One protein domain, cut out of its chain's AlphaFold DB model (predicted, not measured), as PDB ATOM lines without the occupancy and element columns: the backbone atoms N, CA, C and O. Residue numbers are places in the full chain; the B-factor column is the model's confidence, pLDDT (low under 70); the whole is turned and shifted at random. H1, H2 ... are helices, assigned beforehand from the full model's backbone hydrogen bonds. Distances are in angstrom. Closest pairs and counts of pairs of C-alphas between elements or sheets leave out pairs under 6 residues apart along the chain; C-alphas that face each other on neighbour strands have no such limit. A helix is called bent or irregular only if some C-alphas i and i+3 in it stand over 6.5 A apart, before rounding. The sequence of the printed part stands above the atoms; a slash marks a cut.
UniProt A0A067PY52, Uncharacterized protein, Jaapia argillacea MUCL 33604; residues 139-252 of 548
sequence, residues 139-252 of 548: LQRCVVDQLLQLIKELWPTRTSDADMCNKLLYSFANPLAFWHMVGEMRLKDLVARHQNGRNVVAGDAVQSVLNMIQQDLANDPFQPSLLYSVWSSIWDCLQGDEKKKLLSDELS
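This is residues 139 to 252 of the 548 residues of an uncharacterized protein of Jaapia argillacea MUCL 33604 (UniProt A0A067PY52). A helical hairpin, H3 and H4, is crossed by H1 and H5, which also pack on each other; H2 packs on H3, and short H6 lies beyond H5. You see 114 residues with six named helices, H1 to H6, all helix, compact, radius of gyration of the C-alphas 14.3 A, spanning 40 by 33 by 23 A.

Start at the hub, H3, residues 175 to 196, irregular: C-alphas 181 and 184 are 7.4 A apart. H4, residues 200 to 219, touches it at a shallow tilt of 24 degrees, opposite ways; closest C-alphas, Val 191 and Gly 203, 4.6 A. H1, residues 139 to 154, touches H3 about perpendicular, 85 degrees; closest C-alphas, Leu 147 and Arg 186, 7.1 A. H5, residues 225 to 239, touches H1; closest C-alphas, Leu 148 and Ile 234, 6.0 A. H2, residues 162 to 171, touches H3; closest C-alphas, Ser 171 and Phe 178, 4.3 A. H6, residues 244 to 250, and H5 meet only through their link. O i to N i+4 pairs are within hydrogen-bond range throughout H1, H2, H4 and H5, 16 of 18 in H3, 2 of 3 in H6.

Find C-alpha 139 at (145.333, 123.596, 117.518), beginning H1, and C-alpha 250 at (121.811, 116.796, 139.063), ending H6. H3 and H4 each run 28.6 A.

The printed part has no cut; 40 residues, among them 239 to 252, have pLDDT under 70.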
ATOM      1  N   LEU A 139     145.785 122.211 117.397       88.50
ATOM      2  CA  LEU A 139     145.333 123.596 117.518       88.50
ATOM      3  C   LEU A 139     144.020 123.644 118.302       88.50
ATOM      4  O   LEU A 139     143.916 124.345 119.304       88.50
ATOM      5  N   GLN A 140     143.061 122.813 117.895       90.31
ATOM      6  CA  GLN A 140     141.747 122.684 118.514       90.31
ATOM      7  C   GLN A 140     141.851 122.243 119.981       90.31
ATOM      8  O   GLN A 140     141.213 122.845 120.841       90.31
ATOM      9  N   ARG A 141     142.714 121.261 120.300       89.69
ATOM     10  CA  ARG A 141     143.008 120.869 121.695       89.69
ATOM     11  C   ARG A 141     143.564 122.028 122.513       89.69
ATOM     12  O   ARG A 141     143.088 122.269 123.611       89.69
ATOM     13  N   CYS A 142     144.506 122.791 121.961       88.44
ATOM     14  CA  CYS A 142     145.072 123.946 122.657       88.44
ATOM     15  C   CYS A 142     144.015 125.028 122.949       88.44
ATOM     16  O   CYS A 142     144.090 125.689 123.984       88.44
ATOM     17  N   VAL A 143     143.017 125.206 122.075       84.94
ATOM     18  CA  VAL A 143     141.870 126.095 122.333       84.94
ATOM     19  C   VAL A 143     140.926 125.503 123.389       84.94
ATOM     20  O   VAL A 143     140.499 126.236 124.279       84.94
ATOM     21  N   VAL A 144     140.663 124.190 123.361       87.06
ATOM     22  CA  VAL A 144     139.901 123.477 124.406       87.06
ATOM     23  C   VAL A 144     140.549 123.626 125.780       87.06
ATOM     24  O   VAL A 144     139.857 124.001 126.719       87.06
ATOM     25  N   ASP A 145     141.860 123.409 125.902       88.31
ATOM     26  CA  ASP A 145     142.587 123.518 127.173       88.31
ATOM     27  C   ASP A 145     142.480 124.938 127.762       88.31
ATOM     28  O   ASP A 145     142.254 125.115 128.961       88.31
ATOM     29  N   GLN A 146     142.578 125.967 126.913       87.88
ATOM     30  CA  GLN A 146     142.429 127.371 127.312       87.88
ATOM     31  C   GLN A 146     140.990 127.731 127.700       87.88
ATOM     32  O   GLN A 146     140.776 128.449 128.677       87.88
ATOM     33  N   LEU A 147     139.999 127.229 126.959       82.56
ATOM     34  CA  LEU A 147     138.584 127.446 127.257       82.56
ATOM     35  C   LEU A 147     138.175 126.720 128.548       82.56
ATOM     36  O   LEU A 147     137.489 127.303 129.386       82.56
ATOM     37  N   LEU A 148     138.665 125.497 128.762       83.69
ATOM     38  CA  LEU A 148     138.507 124.744 130.004       83.69
ATOM     39  C   LEU A 148     139.139 125.485 131.188       83.69
ATOM     40  O   LEU A 148     138.494 125.616 132.225       83.69
ATOM     41  N   GLN A 149     140.365 125.996 131.041       84.81
ATOM     42  CA  GLN A 149     141.030 126.784 132.081       84.81
ATOM     43  C   GLN A 149     140.217 128.037 132.438       84.81
ATOM     44  O   GLN A 149     139.970 128.295 133.613       84.81
ATOM     45  N   LEU A 150     139.707 128.762 131.437       81.75
ATOM     46  CA  LEU A 150     138.848 129.929 131.643       81.75
ATOM     47  C   LEU A 150     137.537 129.574 132.370       81.75
ATOM     48  O   LEU A 150     137.115 130.288 133.280       81.75
ATOM     49  N   ILE A 151     136.901 128.455 132.007       77.12
ATOM     50  CA  ILE A 151     135.715 127.932 132.701       77.12
ATOM     51  C   ILE A 151     136.068 127.582 134.158       77.12
ATOM     52  O   ILE A 151     135.343 127.986 135.069       77.12
ATOM     53  N   LYS A 152     137.203 126.909 134.401       77.69
ATOM     54  CA  LYS A 152     137.692 126.545 135.745       77.69
ATOM     55  C   LYS A 152     138.118 127.746 136.602       77.69
ATOM     56  O   LYS A 152     138.071 127.637 137.822       77.69
ATOM     57  N   GLU A 153     138.488 128.881 136.013       78.00
ATOM     58  CA  GLU A 153     138.742 130.142 136.735       78.00
ATOM     59  C   GLU A 153     137.439 130.842 137.155       78.00
ATOM     60  O   GLU A 153     137.333 131.384 138.258       78.00
ATOM     61  N   LEU A 154     136.421 130.803 136.292       66.81
ATOM     62  CA  LEU A 154     135.123 131.433 136.539       66.81
ATOM     63  C   LEU A 154     134.234 130.616 137.493       66.81
ATOM     64  O   LEU A 154     133.464 131.201 138.253       66.81
ATOM     65  N   TRP A 155     134.348 129.284 137.492       67.56
ATOM     66  CA  TRP A 155     133.499 128.395 138.296       67.56
ATOM     67  C   TRP A 155     133.562 128.676 139.813       67.56
ATOM     68  O   TRP A 155     132.518 128.933 140.413       67.56
ATOM     69  N   PRO A 156     134.739 128.691 140.478       56.03
ATOM     70  CA  PRO A 156     134.824 128.754 141.939       56.03
ATOM     71  C   PRO A 156     134.452 130.127 142.503       56.03
ATOM     72  O   PRO A 156     134.101 130.233 143.672       56.03
ATOM     73  N   THR A 157     134.522 131.178 141.681       51.75
ATOM     74  CA  THR A 157     134.146 132.543 142.078       51.75
ATOM     75  C   THR A 157     132.637 132.786 142.022       51.75
ATOM     76  O   THR A 157     132.186 133.828 142.492       51.75
ATOM     77  N   ARG A 158     131.849 131.843 141.478       52.34
ATOM     78  CA  ARG A 158     130.396 131.986 141.290       52.34
ATOM     79  C   ARG A 158     129.543 130.837 141.838       52.34
ATOM     80  O   ARG A 158     128.331 130.899 141.714       52.34
ATOM     81  N   THR A 159     130.102 129.833 142.519       51.56
ATOM     82  CA  THR A 159     129.301 128.737 143.122       51.56
ATOM     83  C   THR A 159     128.360 129.164 144.259       51.56
ATOM     84  O   THR A 159     127.555 128.355 144.706       51.56
ATOM     85  N   SER A 160     128.446 130.402 144.755       59.66
ATOM     86  CA  SER A 160     127.447 130.989 145.665       59.66
ATOM     87  C   SER A 160     126.223 131.562 144.939       59.66
ATOM     88  O   SER A 160     125.230 131.886 145.582       59.66
ATOM     89  N   ASP A 161     126.305 131.719 143.619       65.81
ATOM     90  CA  ASP A 161     125.223 132.167 142.753       65.81
ATOM     91  C   ASP A 161     124.554 130.933 142.130       65.81
ATOM     92  O   ASP A 161     125.021 130.364 141.138       65.81
ATOM     93  N   ALA A 162     123.462 130.493 142.760       63.47
ATOM     94  CA  ALA A 162     122.678 129.345 142.312       63.47
ATOM     95  C   ALA A 162     122.136 129.526 140.884       63.47
ATOM     96  O   ALA A 162     121.974 128.545 140.161       63.47
ATOM     97  N   ASP A 163     121.898 130.768 140.456       58.91
ATOM     98  CA  ASP A 163     121.434 131.059 139.110       58.91
ATOM     99  C   ASP A 163     122.551 130.850 138.083       58.91
ATOM    100  O   ASP A 163     122.393 130.070 137.145       58.91
ATOM    101  N   MET A 164     123.727 131.448 138.295       61.91
ATOM    102  CA  MET A 164     124.885 131.207 137.424       61.91
ATOM    103  C   MET A 164     125.285 129.722 137.381       61.91
ATOM    104  O   MET A 164     125.681 129.226 136.324       61.91
ATOM    105  N   CYS A 165     125.155 129.007 138.504       62.16
ATOM    106  CA  CYS A 165     125.374 127.564 138.564       62.16
ATOM    107  C   CYS A 165     124.396 126.827 137.635       62.16
ATOM    108  O   CYS A 165     124.839 126.159 136.702       62.16
ATOM    109  N   ASN A 166     123.085 127.044 137.792       62.12
ATOM    110  CA  ASN A 166     122.058 126.473 136.913       62.12
ATOM    111  C   ASN A 166     122.306 126.807 135.436       62.12
ATOM    112  O   ASN A 166     122.214 125.935 134.578       62.12
ATOM    113  N   LYS A 167     122.677 128.050 135.123       62.59
ATOM    114  CA  LYS A 167     122.963 128.506 133.753       62.59
ATOM    115  C   LYS A 167     124.137 127.770 133.121       62.59
ATOM    116  O   LYS A 167     124.063 127.402 131.950       62.59
ATOM    117  N   LEU A 168     125.196 127.516 133.888       63.50
ATOM    118  CA  LEU A 168     126.303 126.672 133.442       63.50
ATOM    119  C   LEU A 168     125.834 125.225 133.255       63.50
ATOM    120  O   LEU A 168     126.046 124.678 132.176       63.50
ATOM    121  N   LEU A 169     125.129 124.638 134.228       64.06
ATOM    122  CA  LEU A 169     124.591 123.271 134.152       64.06
ATOM    123  C   LEU A 169     123.716 123.060 132.896       64.06
ATOM    124  O   LEU A 169     123.983 122.145 132.118       64.06
ATOM    125  N   TYR A 170     122.760 123.957 132.624       62.19
ATOM    126  CA  TYR A 170     121.942 123.931 131.404       62.19
ATOM    127  C   TYR A 170     122.751 124.180 130.125       62.19
ATOM    128  O   TYR A 170     122.438 123.595 129.092       62.19
ATOM    129  N   SER A 171     123.810 124.998 130.164       66.81
ATOM    130  CA  SER A 171     124.675 125.172 128.990       66.81
ATOM    131  C   SER A 171     125.390 123.876 128.605       66.81
ATOM    132  O   SER A 171     125.531 123.596 127.423       66.81
ATOM    133  N   PHE A 172     125.767 123.025 129.565       68.44
ATOM    134  CA  PHE A 172     126.375 121.728 129.253       68.44
ATOM    135  C   PHE A 172     125.372 120.649 128.829       68.44
ATOM    136  O   PHE A 172     125.801 119.563 128.452       68.44
ATOM    137  N   ALA A 173     124.066 120.934 128.821       64.62
ATOM    138  CA  ALA A 173     123.037 119.972 128.437       64.62
ATOM    139  C   ALA A 173     123.147 119.527 126.965       64.62
ATOM    140  O   ALA A 173     122.907 118.362 126.654       64.62
ATOM    141  N   ASN A 174     123.544 120.434 126.064       71.94
ATOM    142  CA  ASN A 174     123.883 120.111 124.677       71.94
ATOM    143  C   ASN A 174     124.937 121.083 124.100       71.94
ATOM    144  O   ASN A 174     125.094 122.194 124.617       71.94
ATOM    145  N   PRO A 175     125.623 120.721 122.997       72.00
ATOM    146  CA  PRO A 175     126.676 121.555 122.417       72.00
ATOM    147  C   PRO A 175     126.207 122.934 121.921       72.00
ATOM    148  O   PRO A 175     126.974 123.891 122.002       72.00
ATOM    149  N   LEU A 176     124.968 123.069 121.431       66.06
ATOM    150  CA  LEU A 176     124.424 124.329 120.909       66.06
ATOM    151  C   LEU A 176     124.081 125.311 122.046       66.06
ATOM    152  O   LEU A 176     124.424 126.490 121.974       66.06
ATOM    153  N   ALA A 177     123.494 124.818 123.141       66.75
ATOM    154  CA  ALA A 177     123.320 125.592 124.371       66.75
ATOM    155  C   ALA A 177     124.678 126.013 124.951       66.75
ATOM    156  O   ALA A 177     124.858 127.181 125.303       66.75
ATOM    157  N   PHE A 178     125.665 125.109 124.971       75.88
ATOM    158  CA  PHE A 178     127.034 125.436 125.373       75.88
ATOM    159  C   PHE A 178     127.614 126.549 124.500       75.88
ATOM    160  O   PHE A 178     128.217 127.485 125.025       75.88
ATOM    161  N   TRP A 179     127.407 126.485 123.184       79.81
ATOM    162  CA  TRP A 179     127.895 127.487 122.245       79.81
ATOM    163  C   TRP A 179     127.346 128.885 122.523       79.81
ATOM    164  O   TRP A 179     128.133 129.809 122.729       79.81
ATOM    165  N   HIS A 180     126.023 129.034 122.579       67.81
ATOM    166  CA  HIS A 180     125.390 130.339 122.782       67.81
ATOM    167  C   HIS A 180     125.682 130.935 124.169       67.81
ATOM    168  O   HIS A 180     125.850 132.145 124.298       67.81
ATOM    169  N   MET A 181     125.771 130.096 125.204       66.44
ATOM    170  CA  MET A 181     125.917 130.531 126.599       66.44
ATOM    171  C   MET A 181     127.373 130.764 127.020       66.44
ATOM    172  O   MET A 181     127.659 131.601 127.880       66.44
ATOM    173  N   VAL A 182     128.298 129.977 126.463       72.25
ATOM    174  CA  VAL A 182     129.702 129.921 126.891       72.25
ATOM    175  C   VAL A 182     130.634 130.011 125.687       72.25
ATOM    176  O   VAL A 182     131.458 130.919 125.645       72.25
ATOM    177  N   GLY A 183     130.512 129.107 124.713       76.19
ATOM    178  CA  GLY A 183     131.462 128.938 123.613       76.19
ATOM    179  C   GLY A 183     131.766 130.229 122.851       76.19
ATOM    180  O   GLY A 183     132.914 130.670 122.837       76.19
ATOM    181  N   GLU A 184     130.754 130.874 122.271       79.75
ATOM    182  CA  GLU A 184     130.950 132.047 121.416       79.75
ATOM    183  C   GLU A 184     131.528 133.241 122.190       79.75
ATOM    184  O   GLU A 184     132.552 133.809 121.801       79.75
ATOM    185  N   MET A 185     130.901 133.605 123.314       79.44
ATOM    186  CA  MET A 185     131.338 134.724 124.156       79.44
ATOM    187  C   MET A 185     132.756 134.502 124.694       79.44
ATOM    188  O   MET A 185     133.585 135.411 124.651       79.44
ATOM    189  N   ARG A 186     133.073 133.293 125.171       84.88
ATOM    190  CA  ARG A 186     134.384 133.001 125.763       84.88
ATOM    191  C   ARG A 186     135.496 132.838 124.734       84.88
ATOM    192  O   ARG A 186     136.631 133.193 125.037       84.88
ATOM    193  N   LEU A 187     135.200 132.383 123.518       82.81
ATOM    194  CA  LEU A 187     136.176 132.427 122.426       82.81
ATOM    195  C   LEU A 187     136.461 133.872 121.998       82.81
ATOM    196  O   LEU A 187     137.630 134.221 121.846       82.81
ATOM    197  N   LYS A 188     135.443 134.743 121.911       85.62
ATOM    198  CA  LYS A 188     135.641 136.188 121.676       85.62
ATOM    199  C   LYS A 188     136.491 136.839 122.781       85.62
ATOM    200  O   LYS A 188     137.442 137.553 122.464       85.62
ATOM    201  N   ASP A 189     136.229 136.527 124.056       84.56
ATOM    202  CA  ASP A 189     137.068 136.967 125.186       84.56
ATOM    203  C   ASP A 189     138.531 136.511 125.029       84.56
ATOM    204  O   ASP A 189     139.456 137.288 125.273       84.56
ATOM    205  N   LEU A 190     138.762 135.251 124.638       85.81
ATOM    206  CA  LEU A 190     140.104 134.687 124.450       85.81
ATOM    207  C   LEU A 190     140.858 135.353 123.289       85.81
ATOM    208  O   LEU A 190     142.034 135.684 123.455       85.81
ATOM    209  N   VAL A 191     140.193 135.615 122.157       88.38
ATOM    210  CA  VAL A 191     140.772 136.383 121.037       88.38
ATOM    211  C   VAL A 191     141.216 137.766 121.517       88.38
ATOM    212  O   VAL A 191     142.384 138.127 121.356       88.38
ATOM    213  N   ALA A 192     140.323 138.508 122.181       87.38
ATOM    214  CA  ALA A 192     140.617 139.849 122.683       87.38
ATOM    215  C   ALA A 192     141.768 139.853 123.709       87.38
ATOM    216  O   ALA A 192     142.648 140.715 123.658       87.38
ATOM    217  N   ARG A 193     141.814 138.869 124.620       88.06
ATOM    218  CA  ARG A 193     142.907 138.707 125.598       88.06
ATOM    219  C   ARG A 193     144.261 138.498 124.919       88.06
ATOM    220  O   ARG A 193     145.222 139.175 125.287       88.06
ATOM    221  N   HIS A 194     144.352 137.611 123.926       89.25
ATOM    222  CA  HIS A 194     145.613 137.338 123.221       89.25
ATOM    223  C   HIS A 194     146.082 138.511 122.364       89.25
ATOM    224  O   HIS A 194     147.268 138.842 122.390       89.25
ATOM    225  N   GLN A 195     145.161 139.182 121.667       85.81
ATOM    226  CA  GLN A 195     145.461 140.386 120.889       85.81
ATOM    227  C   GLN A 195     145.999 141.512 121.789       85.81
ATOM    228  O   GLN A 195     147.069 142.059 121.518       85.81
ATOM    229  N   ASN A 196     145.333 141.790 122.917       89.31
ATOM    230  CA  ASN A 196     145.788 142.783 123.898       89.31
ATOM    231  C   ASN A 196     147.125 142.393 124.559       89.31
ATOM    232  O   ASN A 196     147.988 143.244 124.774       89.31
ATOM    233  N   GLY A 197     147.337 141.098 124.821       86.19
ATOM    234  CA  GLY A 197     148.597 140.541 125.325       86.19
ATOM    235  C   GLY A 197     149.737 140.477 124.298       86.19
ATOM    236  O   GLY A 197     150.817 139.992 124.629       86.19
ATOM    237  N   ARG A 198     149.520 140.950 123.059       87.88
ATOM    238  CA  ARG A 198     150.449 140.871 121.911       87.88
ATOM    239  C   ARG A 198     150.824 139.447 121.474       87.88
ATOM    240  O   ARG A 198     151.754 139.278 120.687       87.88
ATOM    241  N   ASN A 199     150.091 138.425 121.914       89.38
ATOM    242  CA  ASN A 199     150.256 137.049 121.448       89.38
ATOM    243  C   ASN A 199     149.387 136.804 120.203       89.38
ATOM    244  O   ASN A 199     148.432 136.030 120.230       89.38
ATOM    245  N   VAL A 200     149.712 137.509 119.116       87.56
ATOM    246  CA  VAL A 200     148.909 137.537 117.878       87.56
ATOM    247  C   VAL A 200     148.650 136.123 117.346       87.56
ATOM    248  O   VAL A 200     147.506 135.775 117.090       87.56
ATOM    249  N   VAL A 201     149.675 135.262 117.331       87.06
ATOM    250  CA  VAL A 201     149.578 133.869 116.852       87.06
ATOM    251  C   VAL A 201     148.547 133.042 117.638       87.06
ATOM    252  O   VAL A 201     147.841 132.227 117.050       87.06
ATOM    253  N   ALA A 202     148.430 133.244 118.955       84.50
ATOM    254  CA  ALA A 202     147.399 132.576 119.751       84.50
ATOM    255  C   ALA A 202     146.006 133.192 119.539       84.50
ATOM    256  O   ALA A 202     145.015 132.465 119.543       84.50
ATOM    257  N   GLY A 203     145.921 134.506 119.305       88.00
ATOM    258  CA  GLY A 203     144.672 135.177 118.933       88.00
ATOM    259  C   GLY A 203     144.114 134.650 117.610       88.00
ATOM    260  O   GLY A 203     142.957 134.237 117.558       88.00
ATOM    261  N   ASP A 204     144.956 134.574 116.579       88.94
ATOM    262  CA  ASP A 204     144.604 134.060 115.251       88.94
ATOM    263  C   ASP A 204     144.175 132.584 115.311       88.94
ATOM    264  O   ASP A 204     143.206 132.184 114.666       88.94
ATOM    265  N   ALA A 205     144.845 131.775 116.140       87.81
ATOM    266  CA  ALA A 205     144.478 130.382 116.392       87.81
ATOM    267  C   ALA A 205     143.070 130.233 116.998       87.81
ATOM    268  O   ALA A 205     142.278 129.415 116.526       87.81
ATOM    269  N   VAL A 206     142.740 131.027 118.024       88.56
ATOM    270  CA  VAL A 206     141.407 131.008 118.649       88.56
ATOM    271  C   VAL A 206     140.347 131.531 117.674       88.56
ATOM    272  O   VAL A 206     139.286 130.920 117.553       88.56
ATOM    273  N   GLN A 207     140.638 132.604 116.928       91.50
ATOM    274  CA  GLN A 207     139.724 133.158 115.925       91.50
ATOM    275  C   GLN A 207     139.457 132.161 114.787       91.50
ATOM    276  O   GLN A 207     138.321 132.032 114.339       91.50
ATOM    277  N   SER A 208     140.470 131.405 114.355       91.44
ATOM    278  CA  SER A 208     140.308 130.339 113.361       91.44
ATOM    279  C   SER A 208     139.358 129.240 113.853       91.44
ATOM    280  O   SER A 208     138.458 128.845 113.114       91.44
ATOM    281  N   VAL A 209     139.486 128.790 115.109       88.12
ATOM    282  CA  VAL A 209     138.566 127.794 115.695       88.12
ATOM    283  C   VAL A 209     137.147 128.351 115.861       88.12
ATOM    284  O   VAL A 209     136.189 127.648 115.545       88.12
ATOM    285  N   LEU A 210     137.000 129.614 116.275       88.12
ATOM    286  CA  LEU A 210     135.710 130.315 116.330       88.12
ATOM    287  C   LEU A 210     135.029 130.347 114.949       88.12
ATOM    288  O   LEU A 210     133.882 129.917 114.832       88.12
ATOM    289  N   ASN A 211     135.751 130.757 113.902       88.38
ATOM    290  CA  ASN A 211     135.229 130.803 112.533       88.38
ATOM    291  C   ASN A 211     134.839 129.407 112.017       88.38
ATOM    292  O   ASN A 211     133.782 129.258 111.408       88.38
ATOM    293  N   MET A 212     135.653 128.375 112.284       89.75
ATOM    294  CA  MET A 212     135.329 126.997 111.892       89.75
ATOM    295  C   MET A 212     134.040 126.500 112.560       89.75
ATOM    296  O   MET A 212     133.212 125.897 111.884       89.75
ATOM    297  N   ILE A 213     133.829 126.783 113.851       82.56
ATOM    298  CA  ILE A 213     132.591 126.393 114.548       82.56
ATOM    299  C   ILE A 213     131.382 127.172 114.010       82.56
ATOM    300  O   ILE A 213     130.329 126.578 113.789       82.56
ATOM    301  N   GLN A 214     131.521 128.474 113.743       80.12
ATOM    302  CA  GLN A 214     130.453 129.275 113.131       80.12
ATOM    303  C   GLN A 214     130.072 128.755 111.735       80.12
ATOM    304  O   GLN A 214     128.889 128.693 111.407       80.12
ATOM    305  N   GLN A 215     131.052 128.331 110.932       82.12
ATOM    306  CA  GLN A 215     130.811 127.718 109.626       82.12
ATOM    307  C   GLN A 215     130.116 126.350 109.748       82.12
ATOM    308  O   GLN A 215     129.191 126.067 108.990       82.12
ATOM    309  N   ASP A 216     130.529 125.512 110.700       82.31
ATOM    310  CA  ASP A 216     129.929 124.198 110.982       82.31
ATOM    311  C   ASP A 216     128.449 124.343 111.405       82.31
ATOM    312  O   ASP A 216     127.561 123.726 110.815       82.31
ATOM    313  N   LEU A 217     128.165 125.280 112.319       72.69
ATOM    314  CA  LEU A 217     126.812 125.655 112.754       72.69
ATOM    315  C   LEU A 217     125.931 126.209 111.625       72.69
ATOM    316  O   LEU A 217     124.734 125.932 111.591       72.69
ATOM    317  N   ALA A 218     126.502 126.975 110.692       70.12
ATOM    318  CA  ALA A 218     125.770 127.479 109.529       70.12
ATOM    319  C   ALA A 218     125.376 126.360 108.539       70.12
ATOM    320  O   ALA A 218     124.414 126.518 107.785       70.12
ATOM    321  N   ASN A 219     126.094 125.229 108.545       73.62
ATOM    322  CA  ASN A 219     125.822 124.073 107.684       73.62
ATOM    323  C   ASN A 219     124.774 123.115 108.292       73.62
ATOM    324  O   ASN A 219     123.822 122.729 107.600       73.62
ATOM    325  N   ASP A 220     124.947 122.738 109.565       72.12
ATOM    326  CA  ASP A 220     123.978 121.977 110.370       72.12
ATOM    327  C   ASP A 220     124.090 122.384 111.859       72.12
ATOM    328  O   ASP A 220     125.001 121.927 112.552       72.12
ATOM    329  N   PRO A 221     123.162 123.205 112.389       65.62
ATOM    330  CA  PRO A 221     123.220 123.662 113.778       65.62
ATOM    331  C   PRO A 221     122.927 122.558 114.809       65.62
ATOM    332  O   PRO A 221     123.184 122.757 115.994       65.62
ATOM    333  N   PHE A 222     122.433 121.387 114.383       66.06
ATOM    334  CA  PHE A 222     122.110 120.251 115.256       66.06
ATOM    335  C   PHE A 222     123.158 119.136 115.221       66.06
ATOM    336  O   PHE A 222     123.217 118.325 116.143       66.06
ATOM    337  N   GLN A 223     123.993 119.083 114.180       71.56
ATOM    338  CA  GLN A 223     125.161 118.196 114.111       71.56
ATOM    339  C   GLN A 223     126.475 118.938 113.777       71.56
ATOM    340  O   GLN A 223     127.216 118.486 112.901       71.56
ATOM    341  N   PRO A 224     126.818 120.030 114.494       78.62
ATOM    342  CA  PRO A 224     128.091 120.720 114.331       78.62
ATOM    343  C   PRO A 224     129.211 119.851 114.922       78.62
ATOM    344  O   PRO A 224     129.489 119.860 116.125       78.62
ATOM    345  N   SER A 225     129.818 119.032 114.065       83.69
ATOM    346  CA  SER A 225     130.815 118.017 114.413       83.69
ATOM    347  C   SER A 225     131.998 118.551 115.229       83.69
ATOM    348  O   SER A 225     132.413 117.909 116.196       83.69
ATOM    349  N   LEU A 226     132.513 119.740 114.899       85.06
ATOM    350  CA  LEU A 226     133.636 120.359 115.599       85.06
ATOM    351  C   LEU A 226     133.209 120.880 116.973       85.06
ATOM    352  O   LEU A 226     133.922 120.681 117.958       85.06
ATOM    353  N   LEU A 227     132.033 121.505 117.056       83.00
ATOM    354  CA  LEU A 227     131.464 121.958 118.324       83.00
ATOM    355  C   LEU A 227     131.175 120.776 119.254       83.00
ATOM    356  O   LEU A 227     131.474 120.865 120.440       83.00
ATOM    357  N   TYR A 228     130.673 119.656 118.725       83.06
ATOM    358  CA  TYR A 228     130.469 118.433 119.499       83.06
ATOM    359  C   TYR A 228     131.800 117.888 120.037       83.06
ATOM    360  O   TYR A 228     131.898 117.594 121.228       83.06
ATOM    361  N   SER A 229     132.853 117.813 119.210       84.88
ATOM    362  CA  SER A 229     134.190 117.397 119.664       84.88
ATOM    363  C   SER A 229     134.765 118.328 120.744       84.88
ATOM    364  O   SER A 229     135.351 117.848 121.718       84.88
ATOM    365  N   VAL A 230     134.595 119.648 120.600       84.12
ATOM    366  CA  VAL A 230     135.027 120.663 121.581       84.12
ATOM    367  C   VAL A 230     134.249 120.531 122.891       84.12
ATOM    368  O   VAL A 230     134.863 120.417 123.951       84.12
ATOM    369  N   TRP A 231     132.916 120.491 122.823       86.12
ATOM    370  CA  TRP A 231     132.029 120.331 123.976       86.12
ATOM    371  C   TRP A 231     132.306 119.022 124.722       86.12
ATOM    372  O   TRP A 231     132.540 119.066 125.927       86.12
ATOM    373  N   SER A 232     132.377 117.887 124.015       82.25
ATOM    374  CA  SER A 232     132.651 116.573 124.615       82.25
ATOM    375  C   SER A 232     134.007 116.565 125.315       82.25
ATOM    376  O   SER A 232     134.097 116.123 126.451       82.25
ATOM    377  N   SER A 233     135.046 117.136 124.696       84.06
ATOM    378  CA  SER A 233     136.378 117.202 125.314       84.06
ATOM    379  C   SER A 233     136.380 118.032 126.606       84.06
ATOM    380  O   SER A 233     137.000 117.640 127.591       84.06
ATOM    381  N   ILE A 234     135.667 119.164 126.631       82.00
ATOM    382  CA  ILE A 234     135.517 119.997 127.836       82.00
ATOM    383  C   ILE A 234     134.719 119.244 128.906       82.00
ATOM    384  O   ILE A 234     135.120 119.223 130.069       82.00
ATOM    385  N   TRP A 235     133.619 118.608 128.512       78.56
ATOM    386  CA  TRP A 235     132.743 117.835 129.384       78.56
ATOM    387  C   TRP A 235     133.466 116.653 130.036       78.56
ATOM    388  O   TRP A 235     133.446 116.540 131.259       78.56
ATOM    389  N   ASP A 236     134.198 115.848 129.264       80.62
ATOM    390  CA  ASP A 236     135.004 114.726 129.759       80.62
ATOM    391  C   ASP A 236     136.070 115.204 130.765       80.62
ATOM    392  O   ASP A 236     136.282 114.593 131.818       80.62
ATOM    393  N   CYS A 237     136.711 116.348 130.495       79.81
ATOM    394  CA  CYS A 237     137.670 116.959 131.415       79.81
ATOM    395  C   CYS A 237     137.033 117.521 132.698       79.81
ATOM    396  O   CYS A 237     137.689 117.525 133.744       79.81
ATOM    397  N   LEU A 238     135.784 117.996 132.646       72.19
ATOM    398  CA  LEU A 238     135.021 118.424 133.824       72.19
ATOM    399  C   LEU A 238     134.519 117.220 134.635       72.19
ATOM    400  O   LEU A 238     134.592 117.245 135.863       72.19
ATOM    401  N   GLN A 239     134.098 116.142 133.967       68.50
ATOM    402  CA  GLN A 239     133.718 114.887 134.616       68.50
ATOM    403  C   GLN A 239     134.891 114.198 135.322       68.50
ATOM    404  O   GLN A 239     134.653 113.382 136.203       68.50
ATOM    405  N   GLY A 240     136.148 114.501 134.980       68.88
ATOM    406  CA  GLY A 240     137.331 113.876 135.581       68.88
ATOM    407  C   GLY A 240     137.557 114.168 137.076       68.88
ATOM    408  O   GLY A 240     138.049 113.287 137.788       68.88
ATOM    409  N   ASP A 241     137.172 115.355 137.559       66.88
ATOM    410  CA  ASP A 241     137.475 115.869 138.910       66.88
ATOM    411  C   ASP A 241     136.601 115.237 140.023       66.88
ATOM    412  O   ASP A 241     135.409 115.004 139.845       66.88
ATOM    413  N   GLU A 242     137.149 115.009 141.228       54.31
ATOM    414  CA  GLU A 242     136.471 114.294 142.342       54.31
ATOM    415  C   GLU A 242     135.152 114.920 142.846       54.31
ATOM    416  O   GLU A 242     134.396 114.271 143.570       54.31
ATOM    417  N   LYS A 243     134.803 116.139 142.413       55.75
ATOM    418  CA  LYS A 243     133.473 116.739 142.642       55.75
ATOM    419  C   LYS A 243     132.328 115.996 141.926       55.75
ATOM    420  O   LYS A 243     131.168 116.288 142.215       55.75
ATOM    421  N   LYS A 244     132.659 115.021 141.062       56.09
ATOM    422  CA  LYS A 244     131.800 114.015 140.402       56.09
ATOM    423  C   LYS A 244     130.408 113.818 140.995       56.09
ATOM    424  O   LYS A 244     129.436 113.926 140.261       56.09
ATOM    425  N   LYS A 245     130.295 113.493 142.287       55.62
ATOM    426  CA  LYS A 245     129.041 112.952 142.830       55.62
ATOM    427  C   LYS A 245     127.877 113.950 142.834       55.62
ATOM    428  O   LYS A 245     126.782 113.575 142.452       55.62
ATOM    429  N   LEU A 246     128.110 115.209 143.212       54.22
ATOM    430  CA  LEU A 246     127.022 116.196 143.286       54.22
ATOM    431  C   LEU A 246     126.561 116.630 141.886       54.22
ATOM    432  O   LEU A 246     125.370 116.673 141.608       54.22
ATOM    433  N   LEU A 247     127.523 116.893 140.991       54.06
ATOM    434  CA  LEU A 247     127.234 117.314 139.620       54.06
ATOM    435  C   LEU A 247     126.596 116.187 138.794       54.06
ATOM    436  O   LEU A 247     125.717 116.457 137.988       54.06
ATOM    437  N   SER A 248     127.035 114.937 138.977       56.38
ATOM    438  CA  SER A 248     126.532 113.787 138.214       56.38
ATOM    439  C   SER A 248     125.080 113.446 138.531       56.38
ATOM    440  O   SER A 248     124.393 112.953 137.642       56.38
ATOM    441  N   ASP A 249     124.622 113.670 139.764       60.28
ATOM    442  CA  ASP A 249     123.249 113.347 140.152       60.28
ATOM    443  C   ASP A 249     122.276 114.398 139.569       60.28
ATOM    444  O   ASP A 249     121.295 114.026 138.924       60.28
ATOM    445  N   GLU A 250     122.597 115.697 139.666       57.59
ATOM    446  CA  GLU A 250     121.811 116.796 139.063       57.59
ATOM    447  C   GLU A 250     121.870 116.812 137.521       57.59
ATOM    448  O   GLU A 250     120.877 117.114 136.862       57.59
ATOM    449  N   LEU A 251     123.012 116.447 136.926       57.56
ATOM    450  CA  LEU A 251     123.198 116.349 135.470       57.56
ATOM    451  C   LEU A 251     122.891 114.949 134.913       57.56
ATOM    452  O   LEU A 251     123.258 114.659 133.777       57.56
ATOM    453  N   SER A 252     122.244 114.062 135.672       63.50
ATOM    454  CA  SER A 252     121.872 112.733 135.162       63.50
ATOM    455  C   SER A 252     120.712 112.798 134.161       63.50
ATOM    456  O   SER A 252     120.710 112.071 133.167       63.50
TER     457      SER A 252